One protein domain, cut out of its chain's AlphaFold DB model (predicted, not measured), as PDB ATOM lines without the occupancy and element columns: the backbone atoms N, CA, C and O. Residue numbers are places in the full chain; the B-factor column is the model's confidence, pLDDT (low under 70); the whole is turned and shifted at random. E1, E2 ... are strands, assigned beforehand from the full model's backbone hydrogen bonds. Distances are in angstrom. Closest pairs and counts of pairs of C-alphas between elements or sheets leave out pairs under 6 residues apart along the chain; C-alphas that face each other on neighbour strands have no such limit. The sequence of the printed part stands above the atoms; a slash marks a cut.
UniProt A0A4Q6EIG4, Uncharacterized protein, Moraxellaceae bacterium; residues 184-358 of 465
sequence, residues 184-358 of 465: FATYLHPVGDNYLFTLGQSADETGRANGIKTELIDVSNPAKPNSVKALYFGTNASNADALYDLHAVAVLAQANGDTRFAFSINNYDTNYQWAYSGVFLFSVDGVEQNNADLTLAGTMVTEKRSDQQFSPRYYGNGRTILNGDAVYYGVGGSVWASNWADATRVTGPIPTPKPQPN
ATOM      1  N   PHE A 184     468.973 437.166 407.825       90.56
ATOM      2  CA  PHE A 184     469.657 436.183 408.668       90.56
ATOM      3  C   PHE A 184     470.572 435.269 407.858       90.56
ATOM      4  O   PHE A 184     470.240 434.907 406.726       90.56
ATOM      5  N   ALA A 185     471.700 434.868 408.441       93.12
ATOM      6  CA  ALA A 185     472.601 433.879 407.845       93.12
ATOM      7  C   ALA A 185     472.257 432.442 408.283       93.12
ATOM      8  O   ALA A 185     472.071 432.151 409.462       93.12
ATOM      9  N   THR A 186     472.218 431.507 407.335       91.38
ATOM     10  CA  THR A 186     472.085 430.065 407.621       91.38
ATOM     11  C   THR A 186     473.416 429.326 407.489       91.38
ATOM     12  O   THR A 186     473.586 428.245 408.049       91.38
ATOM     13  N   TYR A 187     474.390 429.932 406.808       93.38
ATOM     14  CA  TYR A 187     475.733 429.402 406.620       93.38
ATOM     15  C   TYR A 187     476.784 430.459 406.959       93.38
ATOM     16  O   TYR A 187     476.676 431.610 406.536       93.38
ATOM     17  N   LEU A 188     477.813 430.050 407.704       95.31
ATOM     18  CA  LEU A 188     478.970 430.873 408.041       95.31
ATOM     19  C   LEU A 188     480.254 430.108 407.713       95.31
ATOM     20  O   LEU A 188     480.437 428.955 408.127       95.31
ATOM     21  N   HIS A 189     481.159 430.771 407.004       96.25
ATOM     22  CA  HIS A 189     482.435 430.225 406.577       96.25
ATOM     23  C   HIS A 189     483.582 431.163 406.969       96.25
ATOM     24  O   HIS A 189     483.582 432.316 406.537       96.25
ATOM     25  N   PRO A 190     484.560 430.705 407.767       96.19
ATOM     26  CA  PRO A 190     485.740 431.507 408.070       96.19
ATOM     27  C   PRO A 190     486.622 431.694 406.838       96.19
ATOM     28  O   PRO A 190     486.928 430.727 406.148       96.19
ATOM     29  N   VAL A 191     487.046 432.931 406.593       97.06
ATOM     30  CA  VAL A 191     488.003 433.295 405.545       97.06
ATOM     31  C   VAL A 191     489.209 433.939 406.220       97.06
ATOM     32  O   VAL A 191     489.128 435.051 406.747       97.06
ATOM     33  N   GLY A 192     490.319 433.202 406.261       93.25
ATOM     34  CA  GLY A 192     491.446 433.538 407.132       93.25
ATOM     35  C   GLY A 192     491.039 433.604 408.611       93.25
ATOM     36  O   GLY A 192     490.055 432.991 409.032       93.25
ATOM     37  N   ASP A 193     491.788 434.377 409.397       91.94
ATOM     38  CA  ASP A 193     491.555 434.521 410.844       91.94
ATOM     39  C   ASP A 193     490.578 435.652 411.204       91.94
ATOM     40  O   ASP A 193     490.058 435.708 412.324       91.94
ATOM     41  N   ASN A 194     490.334 436.557 410.251       95.69
ATOM     42  CA  ASN A 194     489.719 437.858 410.496       95.69
ATOM     43  C   ASN A 194     488.380 438.061 409.794       95.69
ATOM     44  O   ASN A 194     487.732 439.065 410.070       95.69
ATOM     45  N   TYR A 195     487.934 437.150 408.926       97.88
ATOM     46  CA  TYR A 195     486.703 437.349 408.166       97.88
ATOM     47  C   TYR A 195     485.758 436.151 408.224       97.88
ATOM     48  O   TYR A 195     486.168 434.997 408.355       97.88
ATOM     49  N   LEU A 196     484.465 436.436 408.092       97.69
ATOM     50  CA  LEU A 196     483.407 435.451 407.912       97.69
ATOM     51  C   LEU A 196     482.630 435.768 406.639       97.69
ATOM     52  O   LEU A 196     481.986 436.814 406.543       97.69
ATOM     53  N   PHE A 197     482.638 434.843 405.685       98.31
ATOM     54  CA  PHE A 197     481.653 434.825 404.613       98.31
ATOM     55  C   PHE A 197     480.357 434.214 405.144       98.31
ATOM     56  O   PHE A 197     480.362 433.132 405.738       98.31
ATOM     57  N   THR A 198     479.237 434.885 404.917       96.81
ATOM     58  CA  THR A 198     477.914 434.408 405.314       96.81
ATOM     59  C   THR A 198     476.998 434.277 404.109       96.81
ATOM     60  O   THR A 198     477.085 435.053 403.157       96.81
ATOM     61  N   LEU A 199     476.108 433.288 404.160       96.31
ATOM     62  CA  LEU A 199     475.023 433.089 403.205       96.31
ATOM     63  C   LEU A 199     473.718 432.879 403.974       96.31
ATOM     64  O   LEU A 199     473.671 432.142 404.960       96.31
ATOM     65  N   GLY A 200     472.652 433.512 403.501       94.69
ATOM     66  CA  GLY A 200     471.308 433.331 404.021       94.69
ATOM     67  C   GLY A 200     470.293 434.173 403.261       94.69
ATOM     68  O   GLY A 200     470.384 434.328 402.041       94.69
ATOM     69  N   GLN A 201     469.317 434.724 403.975       94.12
ATOM     70  CA  GLN A 201     468.237 435.511 403.384       94.12
ATOM     71  C   GLN A 201     468.305 436.967 403.836       94.12
ATOM     72  O   GLN A 201     468.630 437.255 404.985       94.12
ATOM     73  N   SER A 202     467.979 437.898 402.943       93.62
ATOM     74  CA  SER A 202     467.713 439.288 403.321       93.62
ATOM     75  C   SER A 202     466.295 439.426 403.861       93.62
ATOM     76  O   SER A 202     465.420 438.636 403.507       93.62
ATOM     77  N   ALA A 203     466.057 440.431 404.703       90.88
ATOM     78  CA  ALA A 203     464.730 440.752 405.210       90.88
ATOM     79  C   ALA A 203     464.481 442.263 405.209       90.88
ATOM     80  O   ALA A 203     465.424 443.051 405.291       90.88
ATOM     81  N   ASP A 204     463.209 442.647 405.109       86.38
ATOM     82  CA  ASP A 204     462.767 444.029 405.300       86.38
ATOM     83  C   ASP A 204     462.665 444.410 406.791       86.38
ATOM     84  O   ASP A 204     462.887 443.589 407.683       86.38
ATOM     85  N   GLU A 205     462.298 445.662 407.076       82.31
ATOM     86  CA  GLU A 205     462.153 446.193 408.443       82.31
ATOM     87  C   GLU A 205     461.115 445.438 409.294       82.31
ATOM     88  O   GLU A 205     461.157 445.480 410.526       82.31
ATOM     89  N   THR A 206     460.182 444.724 408.657       82.44
ATOM     90  CA  THR A 206     459.172 443.907 409.343       82.44
ATOM     91  C   THR A 206     459.674 442.500 409.671       82.44
ATOM     92  O   THR A 206     458.994 441.752 410.379       82.44
ATOM     93  N   GLY A 207     460.874 442.148 409.201       81.31
ATOM     94  CA  GLY A 207     461.477 440.828 409.344       81.31
ATOM     95  C   GLY A 207     461.046 439.833 408.272       81.31
ATOM     96  O   GLY A 207     461.303 438.637 408.411       81.31
ATOM     97  N   ARG A 208     460.381 440.288 407.202       86.62
ATOM     98  CA  ARG A 208     459.950 439.404 406.119       86.62
ATOM     99  C   ARG A 208     461.104 439.161 405.158       86.62
ATOM    100  O   ARG A 208     461.648 440.104 404.588       86.62
ATOM    101  N   ALA A 209     461.432 437.887 404.941       90.12
ATOM    102  CA  ALA A 209     462.457 437.496 403.980       90.12
ATOM    103  C   ALA A 209     462.101 437.979 402.561       90.12
ATOM    104  O   ALA A 209     460.974 437.774 402.093       90.12
ATOM    105  N   ASN A 210     463.052 438.626 401.885       92.62
ATOM    106  CA  ASN A 210     462.823 439.292 400.601       92.62
ATOM    107  C   ASN A 210     463.883 439.011 399.522       92.62
ATOM    108  O   ASN A 210     463.820 439.609 398.450       92.62
ATOM    109  N   GLY A 211     464.806 438.084 399.770       94.88
ATOM    110  CA  GLY A 211     465.835 437.694 398.810       94.88
ATOM    111  C   GLY A 211     466.909 436.817 399.440       94.88
ATOM    112  O   GLY A 211     466.821 436.435 400.610       94.88
ATOM    113  N   ILE A 212     467.926 436.499 398.646       96.38
ATOM    114  CA  ILE A 212     469.143 435.811 399.087       96.38
ATOM    115  C   ILE A 212     470.201 436.865 399.388       96.38
ATOM    116  O   ILE A 212     470.358 437.826 398.635       96.38
ATOM    117  N   LYS A 213     470.937 436.672 400.480       96.69
ATOM    118  CA  LYS A 213     472.006 437.565 400.916       96.69
ATOM    119  C   LYS A 213     473.297 436.782 401.096       96.69
ATOM    120  O   LYS A 213     473.300 435.753 401.770       96.69
ATOM    121  N   THR A 214     474.386 437.312 400.555       97.88
ATOM    122  CA  THR A 214     475.745 436.933 400.957       97.88
ATOM    123  C   THR A 214     476.458 438.139 401.516       97.88
ATOM    124  O   THR A 214     476.377 439.216 400.926       97.88
ATOM    125  N   GLU A 215     477.170 437.978 402.619       98.12
ATOM    126  CA  GLU A 215     477.777 439.108 403.316       98.12
ATOM    127  C   GLU A 215     479.117 438.716 403.927       98.12
ATOM    128  O   GLU A 215     479.242 437.647 404.528       98.12
ATOM    129  N   LEU A 216     480.116 439.578 403.748       98.62
ATOM    130  CA  LEU A 216     481.438 439.443 404.346       98.62
ATOM    131  C   LEU A 216     481.507 440.305 405.603       98.62
ATOM    132  O   LEU A 216     481.223 441.502 405.563       98.62
ATOM    133  N   ILE A 217     481.895 439.685 406.710       98.19
ATOM    134  CA  ILE A 217     481.959 440.310 408.028       98.19
ATOM    135  C   ILE A 217     483.406 440.272 408.510       98.19
ATOM    136  O   ILE A 217     484.022 439.210 408.533       98.19
ATOM    137  N   ASP A 218     483.931 441.424 408.914       97.88
ATOM    138  CA  ASP A 218     485.208 441.561 409.608       97.88
ATOM    139  C   ASP A 218     485.008 441.254 411.098       97.88
ATOM    140  O   ASP A 218     484.176 441.858 411.781       97.88
ATOM    141  N   VAL A 219     485.768 440.282 411.590       97.06
ATOM    142  CA  VAL A 219     485.802 439.801 412.974       97.06
ATOM    143  C   VAL A 219     487.206 439.903 413.586       97.06
ATOM    144  O   VAL A 219     487.462 439.297 414.631       97.06
ATOM    145  N   SER A 220     488.108 440.679 412.973       96.00
ATOM    146  CA  SER A 220     489.457 440.963 413.489       96.00
ATOM    147  C   SER A 220     489.413 441.583 414.889       96.00
ATOM    148  O   SER A 220     490.180 441.195 415.774       96.00
ATOM    149  N   ASN A 221     488.457 442.489 415.125       96.62
ATOM    150  CA  ASN A 221     488.050 442.921 416.455       96.62
ATOM    151  C   ASN A 221     486.760 442.189 416.864       96.62
ATOM    152  O   ASN A 221     485.663 442.654 416.546       96.62
ATOM    153  N   PRO A 222     486.849 441.078 417.612       95.12
ATOM    154  CA  PRO A 222     485.681 440.263 417.924       95.12
ATOM    155  C   PRO A 222     484.689 440.960 418.864       95.12
ATOM    156  O   PRO A 222     483.546 440.525 418.947       95.12
ATOM    157  N   ALA A 223     485.097 442.040 419.542       97.25
ATOM    158  CA  ALA A 223     484.195 442.850 420.356       97.25
ATOM    159  C   ALA A 223     483.380 443.866 419.540       97.25
ATOM    160  O   ALA A 223     482.407 444.431 420.036       97.25
ATOM    161  N   LYS A 224     483.792 444.126 418.296       96.75
ATOM    162  CA  LYS A 224     483.125 445.042 417.364       96.75
ATOM    163  C   LYS A 224     483.153 444.462 415.942       96.75
ATOM    164  O   LYS A 224     483.800 445.054 415.076       96.75
ATOM    165  N   PRO A 225     482.496 443.311 415.705       97.00
ATOM    166  CA  PRO A 225     482.348 442.771 414.359       97.00
ATOM    167  C   PRO A 225     481.657 443.792 413.446       97.00
ATOM    168  O   PRO A 225     480.741 444.494 413.878       97.00
ATOM    169  N   ASN A 226     482.087 443.880 412.189       96.62
ATOM    170  CA  ASN A 226     481.574 444.869 411.243       96.62
ATOM    171  C   ASN A 226     481.281 444.247 409.874       96.62
ATOM    172  O   ASN A 226     482.078 443.470 409.357       96.62
ATOM    173  N   SER A 227     480.164 444.633 409.257       97.31
ATOM    174  CA  SER A 227     479.878 444.259 407.870       97.31
ATOM    175  C   SER A 227     480.809 445.011 406.920       97.31
ATOM    176  O   SER A 227     480.837 446.244 406.909       97.31
ATOM    177  N   VAL A 228     481.580 444.268 406.129       98.12
ATOM    178  CA  VAL A 228     482.406 444.828 405.054       98.12
ATOM    179  C   VAL A 228     481.521 445.128 403.854       98.12
ATOM    180  O   VAL A 228     481.522 446.243 403.332       98.12
ATOM    181  N   LYS A 229     480.757 444.121 403.409       98.31
ATOM    182  CA  LYS A 229     479.921 444.222 402.214       98.31
ATOM    183  C   LYS A 229     478.863 443.135 402.167       98.31
ATOM    184  O   LYS A 229     479.166 441.958 402.360       98.31
ATOM    185  N   ALA A 230     477.648 443.535 401.807       97.62
ATOM    186  CA  ALA A 230     476.527 442.649 401.534       97.62
ATOM    187  C   ALA A 230     476.136 442.713 400.053       97.62
ATOM    188  O   ALA A 230     476.059 443.791 399.459       97.62
ATOM    189  N   LEU A 231     475.859 441.552 399.466       98.19
ATOM    190  CA  LEU A 231     475.312 441.394 398.123       98.19
ATOM    191  C   LEU A 231     473.944 440.711 398.217       98.19
ATOM    192  O   LEU A 231     473.761 439.768 398.988       98.19
ATOM    193  N   TYR A 232     472.996 441.193 397.414       96.94
ATOM    194  CA  TYR A 232     471.594 440.785 397.449       96.94
ATOM    195  C   TYR A 232     471.165 440.237 396.091       96.94
ATOM    196  O   TYR A 232     471.470 440.831 395.056       96.94
ATOM    197  N   PHE A 233     470.431 439.125 396.099       96.31
ATOM    198  CA  PHE A 233     470.029 438.416 394.889       96.31
ATOM    199  C   PHE A 233     468.567 437.989 394.928       96.31
ATOM    200  O   PHE A 233     468.044 437.557 395.959       96.31
ATOM    201  N   GLY A 234     467.940 438.048 393.756       94.62
ATOM    202  CA  GLY A 234     466.576 437.589 393.552       94.62
ATOM    203  C   GLY A 234     465.527 438.419 394.290       94.62
ATOM    204  O   GLY A 234     465.687 439.610 394.543       94.62
ATOM    205  N   THR A 235     464.418 437.759 394.586       94.69
ATOM    206  CA  THR A 235     463.220 438.292 395.245       94.69
ATOM    207  C   THR A 235     462.796 437.359 396.379       94.69
ATOM    208  O   THR A 235     463.381 436.293 396.572       94.69
ATOM    209  N   ASN A 236     461.716 437.695 397.087       92.19
ATOM    210  CA  ASN A 236     461.090 436.823 398.088       92.19
ATOM    211  C   ASN A 236     460.647 435.444 397.546       92.19
ATOM    212  O   ASN A 236     460.397 434.541 398.337       92.19
ATOM    213  N   ALA A 237     460.526 435.290 396.224       93.94
ATOM    214  CA  ALA A 237     460.194 434.034 395.555       93.94
ATOM    215  C   ALA A 237     461.432 433.249 395.088       93.94
ATOM    216  O   ALA A 237     461.326 432.084 394.705       93.94
ATOM    217  N   SER A 238     462.604 433.888 395.097       95.50
ATOM    218  CA  SER A 238     463.861 433.258 394.697       95.50
ATOM    219  C   SER A 238     464.383 432.341 395.794       95.50
ATOM    220  O   SER A 238     464.153 432.569 396.980       95.50
ATOM    221  N   ASN A 239     465.093 431.291 395.395       93.44
ATOM    222  CA  ASN A 239     465.627 430.295 396.319       93.44
ATOM    223  C   ASN A 239     467.002 429.801 395.867       93.44
ATOM    224  O   ASN A 239     467.374 429.930 394.700       93.44
ATOM    225  N   ALA A 240     467.749 429.242 396.810       94.50
ATOM    226  CA  ALA A 240     469.027 428.591 396.576       94.50
ATOM    227  C   ALA A 240     469.088 427.319 397.419       94.50
ATOM    228  O   ALA A 240     468.723 427.349 398.596       94.50
ATOM    229  N   ASP A 241     469.591 426.228 396.839       92.12
ATOM    230  CA  ASP A 241     469.775 424.962 397.565       92.12
ATOM    231  C   ASP A 241     470.674 425.166 398.792       92.12
ATOM    232  O   ASP A 241     470.412 424.629 399.864       92.12
ATOM    233  N   ALA A 242     471.667 426.048 398.661       93.12
ATOM    234  CA  ALA A 242     472.617 426.402 399.706       93.12
ATOM    235  C   ALA A 242     472.005 427.070 400.953       93.12
ATOM    236  O   ALA A 242     472.677 427.159 401.978       93.12
ATOM    237  N   LEU A 243     470.738 427.505 400.909       91.19
ATOM    238  CA  LEU A 243     470.028 427.975 402.105       91.19
ATOM    239  C   LEU A 243     469.644 426.836 403.054       91.19
ATOM    240  O   LEU A 243     469.473 427.082 404.248       91.19
ATOM    241  N   TYR A 244     469.490 425.620 402.522       86.69
ATOM    242  CA  TYR A 244     468.957 424.458 403.239       86.69
ATOM    243  C   TYR A 244     469.916 423.262 403.240       86.69
ATOM    244  O   TYR A 244     469.836 422.419 404.129       86.69
ATOM    245  N   ASP A 245     470.812 423.185 402.257       88.56
ATOM    246  CA  ASP A 245     471.816 422.139 402.107       88.56
ATOM    247  C   ASP A 245     473.168 422.756 401.770       88.56
ATOM    248  O   ASP A 245     473.449 423.203 400.660       88.56
ATOM    249  N   LEU A 246     474.043 422.746 402.758       85.69
ATOM    250  CA  LEU A 246     475.314 423.443 402.708       85.69
ATOM    251  C   LEU A 246     476.383 422.693 401.904       85.69
ATOM    252  O   LEU A 246     477.388 423.295 401.536       85.69
ATOM    253  N   HIS A 247     476.121 421.447 401.488       87.94
ATOM    254  CA  HIS A 247     476.907 420.800 400.432       87.94
ATOM    255  C   HIS A 247     476.706 421.455 399.056       87.94
ATOM    256  O   HIS A 247     477.472 421.183 398.132       87.94
ATOM    257  N   ALA A 248     475.687 422.305 398.887       93.25
ATOM    258  CA  ALA A 248     475.500 423.081 397.664       93.25
ATOM    259  C   ALA A 248     476.457 424.285 397.560       93.25
ATOM    260  O   ALA A 248     476.565 424.872 396.479       93.25
ATOM    261  N   VAL A 249     477.164 424.645 398.643       95.62
ATOM    262  CA  VAL A 249     478.207 425.678 398.628       95.62
ATOM    263  C   VAL A 249     479.545 425.048 398.250       95.62
ATOM    264  O   VAL A 249     480.112 424.263 399.007       95.62
ATOM    265  N   ALA A 250     480.082 425.431 397.097       97.81
ATOM    266  CA  ALA A 250     481.464 425.148 396.740       97.81
ATOM    267  C   ALA A 250     482.384 426.225 397.310       97.81
ATOM    268  O   ALA A 250     482.082 427.416 397.212       97.81
ATOM    269  N   VAL A 251     483.517 425.796 397.860       97.81
ATOM    270  CA  VAL A 251     484.552 426.676 398.406       97.81
ATOM    271  C   VAL A 251     485.900 426.251 397.845       97.81
ATOM    272  O   VAL A 251     486.222 425.064 397.852       97.81
ATOM    273  N   LEU A 252     486.691 427.213 397.377       97.88
ATOM    274  CA  LEU A 252     488.053 426.993 396.906       97.88
ATOM    275  C   LEU A 252     488.974 428.074 397.479       97.88
ATOM    276  O   LEU A 252     489.002 429.205 396.990       97.88
ATOM    277  N   ALA A 253     489.741 427.708 398.506       96.56
ATOM    278  CA  ALA A 253     490.817 428.542 399.032       96.56
ATOM    279  C   ALA A 253     491.934 428.694 397.985       96.56
ATOM    280  O   ALA A 253     492.262 427.746 397.266       96.56
ATOM    281  N   GLN A 254     492.492 429.892 397.880       94.50
ATOM    282  CA  GLN A 254     493.604 430.231 396.998       94.50
ATOM    283  C   GLN A 254     494.920 430.265 397.787       94.50
ATOM    284  O   GLN A 254     494.938 430.362 399.013       94.50
ATOM    285  N   ALA A 255     496.048 430.184 397.077       91.94
ATOM    286  CA  ALA A 255     497.373 430.145 397.700       91.94
ATOM    287  C   ALA A 255     497.761 431.445 398.432       91.94
ATOM    288  O   ALA A 255     498.636 431.410 399.286       91.94
ATOM    289  N   ASN A 256     497.124 432.567 398.094       91.19
ATOM    290  CA  ASN A 256     497.328 433.896 398.679       91.19
ATOM    291  C   ASN A 256     496.301 434.233 399.782       91.19
ATOM    292  O   ASN A 256     496.051 435.404 400.052       91.19
ATOM    293  N   GLY A 257     495.618 433.226 400.338       92.44
ATOM    294  CA  GLY A 257     494.606 433.396 401.384       92.44
ATOM    295  C   GLY A 257     493.217 433.827 400.896       92.44
ATOM    296  O   GLY A 257     492.249 433.683 401.646       92.44
ATOM    297  N   ASP A 258     493.086 434.287 399.651       96.06
ATOM    298  CA  ASP A 258     491.790 434.617 399.053       96.06
ATOM    299  C   ASP A 258     490.915 433.364 398.919       96.06
ATOM    300  O   ASP A 258     491.395 432.227 398.907       96.06
ATOM    301  N   THR A 259     489.599 433.540 398.840       98.31
ATOM    302  CA  THR A 259     488.669 432.405 398.779       98.31
ATOM    303  C   THR A 259     487.571 432.628 397.754       98.31
ATOM    304  O   THR A 259     486.904 433.658 397.732       98.31
ATOM    305  N   ARG A 260     487.347 431.610 396.923       98.38
ATOM    306  CA  ARG A 260     486.264 431.561 395.944       98.38
ATOM    307  C   ARG A 260     485.089 430.765 396.501       98.38
ATOM    308  O   ARG A 260     485.280 429.652 396.989       98.38
ATOM    309  N   PHE A 261     483.882 431.300 396.370       98.62
ATOM    310  CA  PHE A 261     482.631 430.628 396.720       98.62
ATOM    311  C   PHE A 261     481.736 430.495 395.493       98.62
ATOM    312  O   PHE A 261     481.707 431.381 394.639       98.62
ATOM    313  N   ALA A 262     480.967 429.412 395.410       98.31
ATOM    314  CA  ALA A 262     479.960 429.270 394.369       98.31
ATOM    315  C   ALA A 262     478.758 428.438 394.817       98.31
ATOM    316  O   ALA A 262     478.911 427.400 395.456       98.31
ATOM    317  N   PHE A 263     477.556 428.877 394.453       97.44
ATOM    318  CA  PHE A 263     476.310 428.145 394.694       97.44
ATOM    319  C   PHE A 263     475.233 428.578 393.694       97.44
ATOM    320  O   PHE A 263     475.327 429.640 393.073       97.44
ATOM    321  N   SER A 264     474.214 427.739 393.505       96.44
ATOM    322  CA  SER A 264     473.134 428.010 392.557       96.44
ATOM    323  C   SER A 264     472.011 428.846 393.164       96.44
ATOM    324  O   SER A 264     471.672 428.710 394.339       96.44
ATOM    325  N   ILE A 265     471.410 429.699 392.335       96.31
ATOM    326  CA  ILE A 265     470.210 430.471 392.661       96.31
ATOM    327  C   ILE A 265     469.178 430.277 391.549       96.31
ATOM    328  O   ILE A 265     469.481 430.453 390.366       96.31
ATOM    329  N   ASN A 266     467.943 429.971 391.942       95.56
ATOM    330  CA  ASN A 266     466.758 430.063 391.099       95.56
ATOM    331  C   ASN A 266     466.140 431.451 391.288       95.56
ATOM    332  O   ASN A 266     465.525 431.731 392.321       95.56
ATOM    333  N   ASN A 267     466.312 432.327 390.300       96.38
ATOM    334  CA  ASN A 267     465.807 433.693 390.353       96.38
ATOM    335  C   ASN A 267     464.374 433.775 389.838       96.38
ATOM    336  O   ASN A 267     464.048 433.258 388.767       96.38
ATOM    337  N   TYR A 268     463.543 434.493 390.583       96.31
ATOM    338  CA  TYR A 268     462.167 434.827 390.243       96.31
ATOM    339  C   TYR A 268     462.009 436.345 390.190       96.31
ATOM    340  O   TYR A 268     462.567 437.057 391.026       96.31
ATOM    341  N   ASP A 269     461.251 436.842 389.217       93.69
ATOM    342  CA  ASP A 269     460.924 438.261 389.098       93.69
ATOM    343  C   ASP A 269     459.853 438.701 390.118       93.69
ATOM    344  O   ASP A 269     459.310 437.906 390.890       93.69
ATOM    345  N   THR A 270     459.531 439.995 390.127       91.88
ATOM    346  CA  THR A 270     458.538 440.583 391.042       91.88
ATOM    347  C   THR A 270     457.102 440.120 390.777       91.88
ATOM    348  O   THR A 270     456.234 440.335 391.618       91.88
ATOM    349  N   ASN A 271     456.839 439.480 389.633       93.81
ATOM    350  CA  ASN A 271     455.557 438.863 389.288       93.81
ATOM    351  C   ASN A 271     455.527 437.367 389.650       93.81
ATOM    352  O   ASN A 271     454.657 436.632 389.172       93.81
ATOM    353  N   TYR A 272     456.467 436.910 390.487       93.62
ATOM    354  CA  TYR A 272     456.608 435.517 390.916       93.62
ATOM    355  C   TYR A 272     456.849 434.554 389.752       93.62
ATOM    356  O   TYR A 272     456.534 433.367 389.841       93.62
ATOM    357  N   GLN A 273     457.409 435.044 388.647       95.25
ATOM    358  CA  GLN A 273     457.751 434.200 387.517       95.25
ATOM    359  C   GLN A 273     459.231 433.852 387.552       95.25
ATOM    360  O   GLN A 273     460.078 434.721 387.746       95.25
ATOM    361  N   TRP A 274     459.552 432.581 387.321       96.56
ATOM    362  CA  TRP A 274     460.941 432.158 387.198       96.56
ATOM    363  C   TRP A 274     461.613 432.903 386.039       96.56
ATOM    364  O   TRP A 274     461.081 432.941 384.933       96.56
ATOM    365  N   ALA A 275     462.765 433.516 386.285       96.50
ATOM    366  CA  ALA A 275     463.508 434.273 385.285       96.50
ATOM    367  C   ALA A 275     464.650 433.431 384.706       96.50
ATOM    368  O   ALA A 275     464.758 433.272 383.487       96.50
ATOM    369  N   TYR A 276     465.506 432.899 385.576       96.62
ATOM    370  CA  TYR A 276     466.625 432.039 385.211       96.62
ATOM    371  C   TYR A 276     467.171 431.305 386.437       96.62
ATOM    372  O   TYR A 276     466.957 431.719 387.578       96.62
ATOM    373  N   SER A 277     467.920 430.241 386.180       96.06
ATOM    374  CA  SER A 277     468.704 429.514 387.175       96.06
ATOM    375  C   SER A 277     470.169 429.536 386.769       96.06
ATOM    376  O   SER A 277     470.497 429.514 385.580       96.06
ATOM    377  N   GLY A 278     471.064 429.609 387.746       96.06
ATOM    378  CA  GLY A 278     472.492 429.610 387.469       96.06
ATOM    379  C   GLY A 278     473.347 429.566 388.720       96.06
ATOM    380  O   GLY A 278     472.844 429.751 389.827       96.06
ATOM    381  N   VAL A 279     474.641 429.332 388.526       98.00
ATOM    382  CA  VAL A 279     475.648 429.373 389.588       98.00
ATOM    383  C   VAL A 279     476.225 430.775 389.689       98.00
ATOM    384  O   VAL A 279     476.680 431.347 388.700       98.00
ATOM    385  N   PHE A 280     476.204 431.323 390.896       98.31
ATOM    386  CA  PHE A 280     476.774 432.620 391.226       98.31
ATOM    387  C   PHE A 280     478.170 432.396 391.800       98.31
ATOM    388  O   PHE A 280     478.339 431.562 392.688       98.31
ATOM    389  N   LEU A 281     479.158 433.102 391.251       98.62
ATOM    390  CA  LEU A 281     480.570 432.975 391.598       98.62
ATOM    391  C   LEU A 281     480.994 434.200 392.400       98.62
ATOM    392  O   LEU A 281     480.851 435.324 391.922       98.62
ATOM    393  N   PHE A 282     481.523 433.986 393.596       98.62
ATOM    394  CA  PHE A 282     481.908 435.041 394.525       98.62
ATOM    395  C   PHE A 282     483.385 434.939 394.872       98.62
ATOM    396  O   PHE A 282     483.873 433.843 395.144       98.62
ATOM    397  N   SER A 283     484.077 436.072 394.921       98.31
ATOM    398  CA  SER A 283     485.453 436.145 395.409       98.31
ATOM    399  C   SER A 283     485.508 436.924 396.713       98.31
ATOM    400  O   SER A 283     484.822 437.940 396.857       98.31
ATOM    401  N   VAL A 284     486.315 436.440 397.650       98.62
ATOM    402  CA  VAL A 284     486.794 437.206 398.798       98.62
ATOM    403  C   VAL A 284     488.286 437.415 398.598       98.62
ATOM    404  O   VAL A 284     489.056 436.468 398.763       98.62
ATOM    405  N   ASP A 285     488.654 438.638 398.224       98.06
ATOM    406  CA  ASP A 285     490.016 439.013 397.832       98.06
ATOM    407  C   ASP A 285     490.602 440.014 398.832       98.06
ATOM    408  O   ASP A 285     489.859 440.840 399.354       98.06
ATOM    409  N   GLY A 286     491.916 439.998 399.067       96.94
ATOM    410  CA  GLY A 286     492.593 440.959 399.951       96.94
ATOM    411  C   GLY A 286     492.734 440.493 401.406       96.94
ATOM    412  O   GLY A 286     492.931 441.311 402.314       96.94
ATOM    413  N   VAL A 287     492.603 439.183 401.645       95.44
ATOM    414  CA  VAL A 287     492.533 438.586 402.989       95.44
ATOM    415  C   VAL A 287     493.840 438.769 403.761       95.44
ATOM    416  O   VAL A 287     493.825 439.251 404.893       95.44
ATOM    417  N   GLU A 288     494.981 438.446 403.149       93.19
ATOM    418  CA  GLU A 288     496.301 438.559 403.791       93.19
ATOM    419  C   GLU A 288     496.697 440.008 404.101       93.19
ATOM    420  O   GLU A 288     497.431 440.266 405.054       93.19
ATOM    421  N   GLN A 289     496.196 440.971 403.323       93.25
ATOM    422  CA  GLN A 289     496.445 442.398 403.540       93.25
ATOM    423  C   GLN A 289     495.501 443.004 404.587       93.25
ATOM    424  O   GLN A 289     495.586 444.204 404.855       93.25
ATOM    425  N   ASN A 290     494.605 442.197 405.169       92.44
ATOM    426  CA  ASN A 290     493.558 442.641 406.086       92.44
ATOM    427  C   ASN A 290     492.702 443.780 405.492       92.44
ATOM    428  O   ASN A 290     492.345 444.746 406.168       92.44
ATOM    429  N   ASN A 291     492.416 443.650 404.198       95.50
ATOM    430  CA  ASN A 291     491.616 444.537 403.360       95.50
ATOM    431  C   ASN A 291     490.697 443.661 402.491       95.50
ATOM    432  O   ASN A 291     490.648 443.793 401.270       95.50
ATOM    433  N   ALA A 292     490.052 442.668 403.106       97.75
ATOM    434  CA  ALA A 292     489.226 441.754 402.335       97.75
ATOM    435  C   ALA A 292     487.999 442.487 401.766       97.75
ATOM    436  O   ALA A 292     487.359 443.248 402.490       97.75
ATOM    437  N   ASP A 293     487.638 442.223 400.510       98.44
ATOM    438  CA  ASP A 293     486.376 442.652 399.896       98.44
ATOM    439  C   ASP A 293     485.635 441.458 399.284       98.44
ATOM    440  O   ASP A 293     486.244 440.486 398.845       98.44
ATOM    441  N   LEU A 294     484.304 441.548 399.238       98.75
ATOM    442  CA  LEU A 294     483.428 440.560 398.611       98.75
ATOM    443  C   LEU A 294     482.981 441.035 397.227       98.75
ATOM    444  O   LEU A 294     482.344 442.082 397.080       98.75
ATOM    445  N   THR A 295     483.228 440.238 396.194       98.44
ATOM    446  CA  THR A 295     482.820 440.554 394.820       98.44
ATOM    447  C   THR A 295     482.008 439.425 394.198       98.44
ATOM    448  O   THR A 295     482.224 438.249 394.479       98.44
ATOM    449  N   LEU A 296     481.048 439.778 393.337       98.38
ATOM    450  CA  LEU A 296     480.447 438.826 392.405       98.38
ATOM    451  C   LEU A 296     481.372 438.737 391.187       98.38
ATOM    452  O   LEU A 296     481.404 439.658 390.373       98.38
ATOM    453  N   ALA A 297     482.112 437.638 391.069       97.56
ATOM    454  CA  ALA A 297     483.021 437.384 389.954       97.56
ATOM    455  C   ALA A 297     482.261 437.098 388.647       97.56
ATOM    456  O   ALA A 297     482.717 437.452 387.564       97.56
ATOM    457  N   GLY A 298     481.077 436.487 388.736       97.88
ATOM    458  CA  GLY A 298     480.229 436.252 387.573       97.88
ATOM    459  C   GLY A 298     479.040 435.343 387.855       97.88
ATOM    460  O   GLY A 298     478.866 434.819 388.957       97.88
ATOM    461  N   THR A 299     478.215 435.139 386.831       98.12
ATOM    462  CA  THR A 299     477.060 434.242 386.896       98.12
ATOM    463  C   THR A 299     477.056 433.302 385.700       98.12
ATOM    464  O   THR A 299     476.964 433.726 384.550       98.12
ATOM    465  N   MET A 300     477.108 432.010 385.991       97.56
ATOM    466  CA  MET A 300     476.956 430.923 385.037       97.56
ATOM    467  C   MET A 300     475.471 430.569 384.930       97.56
ATOM    468  O   MET A 300     474.950 429.780 385.718       97.56
ATOM    469  N   VAL A 301     474.765 431.181 383.978       97.12
ATOM    470  CA  VAL A 301     473.337 430.909 383.741       97.12
ATOM    471  C   VAL A 301     473.179 429.545 383.070       97.12
ATOM    472  O   VAL A 301     473.660 429.341 381.957       97.12
ATOM    473  N   THR A 302     472.498 428.613 383.732       95.62
ATOM    474  CA  THR A 302     472.307 427.238 383.244       95.62
ATOM    475  C   THR A 302     470.979 427.045 382.532       95.62
ATOM    476  O   THR A 302     470.888 426.244 381.604       95.62
ATOM    477  N   GLU A 303     469.956 427.791 382.947       95.25
ATOM    478  CA  GLU A 303     468.617 427.766 382.368       95.25
ATOM    479  C   GLU A 303     468.013 429.171 382.398       95.25
ATOM    480  O   GLU A 303     468.225 429.917 383.351       95.25
ATOM    481  N   LYS A 304     467.226 429.538 381.382       95.94
ATOM    482  CA  LYS A 304     466.559 430.844 381.302       95.94
ATOM    483  C   LYS A 304     465.141 430.694 380.765       95.94
ATOM    484  O   LYS A 304     464.901 429.892 379.862       95.94
ATOM    485  N   ARG A 305     464.215 431.495 381.294       96.06
ATOM    486  CA  ARG A 305     462.833 431.543 380.818       96.06
ATOM    487  C   ARG A 305     462.756 431.955 379.351       96.06
ATOM    488  O   ARG A 305     463.458 432.860 378.903       96.06
ATOM    489  N   SER A 306     461.865 431.292 378.624       95.44
ATOM    490  CA  SER A 306     461.519 431.567 377.230       95.44
ATOM    491  C   SER A 306     460.084 431.116 376.941       95.44
ATOM    492  O   SER A 306     459.452 430.478 377.784       95.44
ATOM    493  N   ASP A 307     459.595 431.368 375.729       94.75
ATOM    494  CA  ASP A 307     458.272 430.906 375.278       94.75
ATOM    495  C   ASP A 307     458.131 429.373 375.261       94.75
ATOM    496  O   ASP A 307     457.024 428.844 375.219       94.75
ATOM    497  N   GLN A 308     459.249 428.642 375.291       93.00
ATOM    498  CA  GLN A 308     459.276 427.177 375.327       93.00
ATOM    499  C   GLN A 308     459.590 426.619 376.722       93.00
ATOM    500  O   GLN A 308     459.524 425.407 376.933       93.00
ATOM    501  N   GLN A 309     459.965 427.475 377.675       93.00
ATOM    502  CA  GLN A 309     460.348 427.063 379.019       93.00
ATOM    503  C   GLN A 309     459.948 428.126 380.046       93.00
ATOM    504  O   GLN A 309     460.610 429.151 380.187       93.00
ATOM    505  N   PHE A 310     458.890 427.843 380.807       93.44
ATOM    506  CA  PHE A 310     458.332 428.759 381.811       93.44
ATOM    507  C   PHE A 310     458.755 428.437 383.256       93.44
ATOM    508  O   PHE A 310     458.441 429.200 384.165       93.44
ATOM    509  N   SER A 311     459.469 427.330 383.468       93.12
ATOM    510  CA  SER A 311     459.951 426.857 384.772       93.12
ATOM    511  C   SER A 311     461.337 426.204 384.635       93.12
ATOM    512  O   SER A 311     461.679 425.752 383.533       93.12
ATOM    513  N   PRO A 312     462.135 426.109 385.716       91.69
ATOM    514  CA  PRO A 312     463.395 425.369 385.676       91.69
ATOM    515  C   PRO A 312     463.114 423.884 385.404       91.69
ATOM    516  O   PRO A 312     462.162 423.323 385.955       91.69
ATOM    517  N   ARG A 313     463.904 423.246 384.530       90.12
ATOM    518  CA  ARG A 313     463.824 421.794 384.289       90.12
ATOM    519  C   ARG A 313     464.607 421.026 385.340       90.12
ATOM    520  O   ARG A 313     464.236 419.901 385.665       90.12
ATOM    521  N   TYR A 314     465.670 421.630 385.860       85.25
ATOM    522  CA  TYR A 314     466.532 421.031 386.861       85.25
ATOM    523  C   TYR A 314     466.429 421.829 388.158       85.25
ATOM    524  O   TYR A 314     466.741 423.015 388.210       85.25
ATOM    525  N   TYR A 315     465.960 421.173 389.215       79.75
ATOM    526  CA  TYR A 315     465.721 421.805 390.506       79.75
ATOM    527  C   TYR A 315     466.116 420.871 391.647       79.75
ATOM    528  O   TYR A 315     465.860 419.666 391.576       79.75
ATOM    529  N   GLY A 316     466.676 421.451 392.708       81.31
ATOM    530  CA  GLY A 316     467.033 420.756 393.935       81.31
ATOM    531  C   GLY A 316     468.311 419.925 393.831       81.31
ATOM    532  O   GLY A 316     468.619 419.325 392.800       81.31
ATOM    533  N   ASN A 317     469.026 419.837 394.954       85.56
ATOM    534  CA  ASN A 317     470.243 419.038 395.120       85.56
ATOM    535  C   ASN A 317     471.353 419.361 394.103       85.56
ATOM    536  O   ASN A 317     472.143 418.484 393.744       85.56
ATOM    537  N   GLY A 318     471.427 420.610 393.638       91.56
ATOM    538  CA  GLY A 318     472.528 421.086 392.816       91.56
ATOM    539  C   GLY A 318     473.857 421.040 393.573       91.56
ATOM    540  O   GLY A 318     473.914 421.266 394.788       91.56
ATOM    541  N   ARG A 319     474.943 420.739 392.858       94.88
ATOM    542  CA  ARG A 319     476.311 420.721 393.394       94.88
ATOM    543  C   ARG A 319     477.255 421.445 392.461       94.88
ATOM    544  O   ARG A 319     477.293 421.155 391.268       94.88
ATOM    545  N   THR A 320     478.040 422.351 393.027       96.44
ATOM    546  CA  THR A 320     479.097 423.049 392.300       96.44
ATOM    547  C   THR A 320     480.447 422.443 392.666       96.44
ATOM    548  O   THR A 320     480.678 422.084 393.817       96.44
ATOM    549  N   ILE A 321     481.342 422.322 391.691       96.44
ATOM    550  CA  ILE A 321     482.738 421.932 391.891       96.44
ATOM    551  C   ILE A 321     483.608 423.021 391.272       96.44
ATOM    552  O   ILE A 321     483.422 423.386 390.109       96.44
ATOM    553  N   LEU A 322     484.560 423.521 392.055       97.69
ATOM    554  CA  LEU A 322     485.569 424.482 391.623       97.69
ATOM    555  C   LEU A 322     486.924 423.774 391.558       97.69
ATOM    556  O   LEU A 322     487.324 423.122 392.522       97.69
ATOM    557  N   ASN A 323     487.630 423.900 390.435       95.94
ATOM    558  CA  ASN A 323     488.989 423.383 390.281       95.94
ATOM    559  C   ASN A 323     489.834 424.353 389.448       95.94
ATOM    560  O   ASN A 323     489.688 424.422 388.226       95.94
ATOM    561  N   GLY A 324     490.695 425.125 390.115       94.31
ATOM    562  CA  GLY A 324     491.352 426.275 389.494       94.31
ATOM    563  C   GLY A 324     490.303 427.247 388.946       94.31
ATOM    564  O   GLY A 324     489.417 427.685 389.681       94.31
ATOM    565  N   ASP A 325     490.367 427.531 387.646       95.88
ATOM    566  CA  ASP A 325     489.368 428.350 386.950       95.88
ATOM    567  C   ASP A 325     488.222 427.533 386.336       95.88
ATOM    568  O   ASP A 325     487.310 428.111 385.754       95.88
ATOM    569  N   ALA A 326     488.227 426.203 386.431       97.44
ATOM    570  CA  ALA A 326     487.110 425.400 385.949       97.44
ATOM    571  C   ALA A 326     485.951 425.425 386.956       97.44
ATOM    572  O   ALA A 326     486.140 425.170 388.149       97.44
ATOM    573  N   VAL A 327     484.744 425.688 386.453       98.31
ATOM    574  CA  VAL A 327     483.498 425.662 387.226       98.31
ATOM    575  C   VAL A 327     482.601 424.583 386.645       98.31
ATOM    576  O   VAL A 327     482.230 424.657 385.475       98.31
ATOM    577  N   TYR A 328     482.223 423.600 387.456       97.38
ATOM    578  CA  TYR A 328     481.252 422.575 387.082       97.38
ATOM    579  C   TYR A 328     480.025 422.662 387.975       97.38
ATOM    580  O   TYR A 328     480.147 422.852 389.183       97.38
ATOM    581  N   TYR A 329     478.850 422.468 387.391       96.81
ATOM    582  CA  TYR A 329     477.591 422.415 388.119       96.81
ATOM    583  C   TYR A 329     476.802 421.180 387.715       96.81
ATOM    584  O   TYR A 329     476.468 421.020 386.546       96.81
ATOM    585  N   GLY A 330     476.514 420.307 388.675       94.31
ATOM    586  CA  GLY A 330     475.680 419.129 388.486       94.31
ATOM    587  C   GLY A 330     474.310 419.323 389.122       94.31
ATOM    588  O   GLY A 330     474.227 419.661 390.299       94.31
ATOM    589  N   VAL A 331     473.236 419.076 388.371       92.31
ATOM    590  CA  VAL A 331     471.861 419.054 388.896       92.31
ATOM    591  C   VAL A 331     470.989 418.125 388.050       92.31
ATOM    592  O   VAL A 331     471.115 418.077 386.827       92.31
ATOM    593  N   GLY A 332     470.129 417.332 388.697       86.94
ATOM    594  CA  GLY A 332     469.187 416.429 388.018       86.94
ATOM    595  C   GLY A 332     469.828 415.486 386.985       86.94
ATOM    596  O   GLY A 332     469.263 415.265 385.916       86.94
ATOM    597  N   GLY A 333     471.034 414.977 387.264       86.56
ATOM    598  CA  GLY A 333     471.776 414.076 386.368       86.56
ATOM    599  C   GLY A 333     472.397 414.744 385.133       86.56
ATOM    600  O   GLY A 333     472.940 414.050 384.274       86.56
ATOM    601  N   SER A 334     472.324 416.072 385.036       90.69
ATOM    602  CA  SER A 334     472.960 416.877 383.992       90.69
ATOM    603  C   SER A 334     474.108 417.694 384.573       90.69
ATOM    604  O   SER A 334     474.102 418.030 385.757       90.69
ATOM    605  N   VAL A 335     475.100 418.002 383.738       94.31
ATOM    606  CA  VAL A 335     476.285 418.772 384.133       94.31
ATOM    607  C   VAL A 335     476.438 419.976 383.218       94.31
ATOM    608  O   VAL A 335     476.305 419.855 382.007       94.31
ATOM    609  N   TRP A 336     476.762 421.132 383.774       96.50
ATOM    610  CA  TRP A 336     477.202 422.304 383.036       96.50
ATOM    611  C   TRP A 336     478.646 422.605 383.421       96.50
ATOM    612  O   TRP A 336     479.072 422.317 384.540       96.50
ATOM    613  N   ALA A 337     479.386 423.213 382.504       97.44
ATOM    614  CA  ALA A 337     480.739 423.687 382.726       97.44
ATOM    615  C   ALA A 337     480.871 425.150 382.288       97.44
ATOM    616  O   ALA A 337     480.224 425.577 381.331       97.44
ATOM    617  N   SER A 338     481.711 425.906 382.979       98.00
ATOM    618  CA  SER A 338     482.110 427.266 382.618       98.00
ATOM    619  C   SER A 338     483.537 427.538 383.109       98.00
ATOM    620  O   SER A 338     484.197 426.651 383.662       98.00
ATOM    621  N   ASN A 339     484.028 428.755 382.894       97.25
ATOM    622  CA  ASN A 339     485.317 429.221 383.391       97.25
ATOM    623  C   ASN A 339     485.121 430.392 384.367       97.25
ATOM    624  O   ASN A 339     484.287 431.257 384.127       97.25
ATOM    625  N   TRP A 340     485.893 430.442 385.451       97.38
ATOM    626  CA  TRP A 340     485.815 431.488 386.471       97.38
ATOM    627  C   TRP A 340     486.043 432.889 385.894       97.38
ATOM    628  O   TRP A 340     485.310 433.814 386.229       97.38
ATOM    629  N   ALA A 341     487.025 433.037 385.000       95.19
ATOM    630  CA  ALA A 341     487.365 434.316 384.379       95.19
ATOM    631  C   ALA A 341     486.322 434.784 383.347       95.19
ATOM    632  O   ALA A 341     486.279 435.965 383.012       95.19
ATOM    633  N   ASP A 342     485.484 433.873 382.841       95.81
ATOM    634  CA  ASP A 342     484.381 434.186 381.933       95.81
ATOM    635  C   ASP A 342     483.197 433.244 382.182       95.81
ATOM    636  O   ASP A 342     482.938 432.292 381.436       95.81
ATOM    637  N   ALA A 343     482.461 433.534 383.256       95.69
ATOM    638  CA  ALA A 343     481.337 432.718 383.704       95.69
ATOM    639  C   ALA A 343     480.211 432.609 382.659       95.69
ATOM    640  O   ALA A 343     479.393 431.688 382.732       95.69
ATOM    641  N   THR A 344     480.174 433.524 381.682       95.88
ATOM    642  CA  THR A 344     479.131 433.593 380.651       95.88
ATOM    643  C   THR A 344     479.297 432.537 379.560       95.88
ATOM    644  O   THR A 344     478.329 432.194 378.876       95.88
ATOM    645  N   ARG A 345     480.497 431.957 379.422       95.12
ATOM    646  CA  ARG A 345     480.790 430.882 378.465       95.12
ATOM    647  C   ARG A 345     480.379 429.521 379.010       95.12
ATOM    648  O   ARG A 345     481.203 428.674 379.345       95.12
ATOM    649  N   VAL A 346     479.070 429.307 379.051       96.56
ATOM    650  CA  VAL A 346     478.466 428.089 379.592       96.56
ATOM    651  C   VAL A 346     478.388 426.991 378.532       96.56
ATOM    652  O   VAL A 346     477.831 427.180 377.453       96.56
ATOM    653  N   THR A 347     478.903 425.810 378.864       95.56
ATOM    654  CA  THR A 347     478.707 424.569 378.107       95.56
ATOM    655  C   THR A 347     477.785 423.650 378.896       95.56
ATOM    656  O   THR A 347     478.148 423.190 379.976       95.56
ATOM    657  N   GLY A 348     476.596 423.358 378.375       91.25
ATOM    658  CA  GLY A 348     475.703 422.359 378.953       91.25
ATOM    659  C   GLY A 348     474.235 422.515 378.534       91.25
ATOM    660  O   GLY A 348     473.915 423.452 377.802       91.25
ATOM    661  N   PRO A 349     473.339 421.614 378.981       91.81
ATOM    662  CA  PRO A 349     473.651 420.415 379.757       91.81
ATOM    663  C   PRO A 349     474.513 419.448 378.935       91.81
ATOM    664  O   PRO A 349     474.161 419.066 377.821       91.81
ATOM    665  N   ILE A 350     475.674 419.083 379.472       88.38
ATOM    666  CA  ILE A 350     476.556 418.064 378.919       88.38
ATOM    667  C   ILE A 350     475.802 416.747 379.100       88.38
ATOM    668  O   ILE A 350     475.476 416.408 380.245       88.38
ATOM    669  N   PRO A 351     475.487 416.018 378.014       70.62
ATOM    670  CA  PRO A 351     474.880 414.709 378.138       70.62
ATOM    671  C   PRO A 351     475.793 413.865 379.017       70.62
ATOM    672  O   PRO A 351     476.953 413.638 378.667       70.62
ATOM    673  N   THR A 352     475.293 413.406 380.163       62.78
ATOM    674  CA  THR A 352     475.959 412.296 380.828       62.78
ATOM    675  C   THR A 352     475.944 411.152 379.817       62.78
ATOM    676  O   THR A 352     474.886 410.877 379.233       62.78
ATOM    677  N   PRO A 353     477.098 410.533 379.503       59.94
ATOM    678  CA  PRO A 353     477.086 409.320 378.707       59.94
ATOM    679  C   PRO A 353     476.043 408.408 379.341       59.94
ATOM    680  O   PRO A 353     476.084 408.202 380.560       59.94
ATOM    681  N   LYS A 354     475.074 407.911 378.554       56.09
ATOM    682  CA  LYS A 354     474.223 406.821 379.047       56.09
ATOM    683  C   LYS A 354     475.187 405.804 379.649       56.09
ATOM    684  O   LYS A 354     476.191 405.540 378.977       56.09
ATOM    685  N   PRO A 355     474.936 405.285 380.868       54.31
ATOM    686  CA  PRO A 355     475.729 404.186 381.383       54.31
ATOM    687  C   PRO A 355     475.855 403.205 380.230       54.31
ATOM    688  O   PRO A 355     474.829 402.760 379.699       54.31
ATOM    689  N   GLN A 356     477.077 402.978 379.739       57.75
ATOM    690  CA  GLN A 356     477.245 401.839 378.859       57.75
ATOM    691  C   GLN A 356     476.707 400.677 379.689       57.75
ATOM    692  O   GLN A 356     477.060 400.601 380.874       57.75
ATOM    693  N   PRO A 357     475.777 399.859 379.161       60.66
ATOM    694  CA  PRO A 357     475.431 398.636 379.860       60.66
ATOM    695  C   PRO A 357     476.765 397.999 380.229       60.66
ATOM    696  O   PRO A 357     477.651 397.930 379.369       60.66
ATOM    697  N   ASN A 358     476.950 397.671 381.515       59.38
ATOM    698  CA  ASN A 358     478.115 396.896 381.924       59.38
ATOM    699  C   ASN A 358     478.283 395.805 380.867       59.38
ATOM    700  O   ASN A 358     477.254 395.208 380.516       59.38
TER     701      ASN A 358
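What this domain is: This is residues 184 to 358 of the 465 residues of an uncharacterized protein of Moraxellaceae bacterium (UniProt A0A4Q6EIG4). Three four-stranded sheets are stacked in a row, partly face to face, each a meander in which every strand is the antiparallel neighbour of the one before. The sheet E5 E6 E7 E8 is the middle layer, between E1 E2 E3 E4 and E9 E10 E11 E12, and residues 353 to 358 stick out as a tail. The printed part has 175 residues, no named helix and twelve strands, E1 to E12 in order along the chain and across each sheet, all antiparallel; the class is all strand. It is compact, with a radius of gyration of the C-alphas of 17.0 A and spans of 58 by 42 by 28 A.

How they stand to each other: E1, residues 184 to 191, and E2, residues 195 to 203, form a hairpin, with N 189 and O 197 2.8 A apart. E3, residues 209 to 218, follows, with N 196 and O 217 at 2.8 A, then E4, residues 226 to 233, with N 214 and O 231 at 3.0 A. The next sheet holds E5, residues 250 to 253, E6, residues 259 to 268, E7, residues 274 to 285, and E8, residues 293 to 304. Its pairs include N 250 and O 262 at 2.8 A, N 261 and O 282 at 2.8 A, and N 279 and O 300 at 2.9 A. These two sheets are face to face, their strands at 16 degrees; the closest C-alphas of E4 and E8, Lys 229 and Leu 294, are 6.2 A apart. The last sheet holds E9, residues 319 to 323, E10, residues 326 to 331, E11, residues 334 to 339, and E12, residues 342 to 350. Its pairs include N 321 and O 328, N 336 and O 329, and N 337 and O 347, each at 2.8 A. It is face to face with the second sheet, their strands at 38 degrees; the closest C-alphas of E8 and E12, Met 300 and Ala 343, are 4.9 A apart. E1 and E12 are apart.

Where its parts are: E1 begins at C-alpha 184, (469.657, 436.183, 408.668). E7 is 31.7 A long from first to last C-alpha, E8 29.6 A, E6 27.9 A and E3 23.8 A. E3 bends by 73 degrees at residue 212. E12 ends at C-alpha 350, (476.556, 418.064, 378.919).

The domain as a whole: The two C-alphas farthest apart, those of Ala 223 and Pro 357, are 60.6 A apart. The printed part has no cut. The links E4 to E5 and E8 to E9 are long. The mean pLDDT of the printed part is 93.0; residues 352 to 358 are under 70.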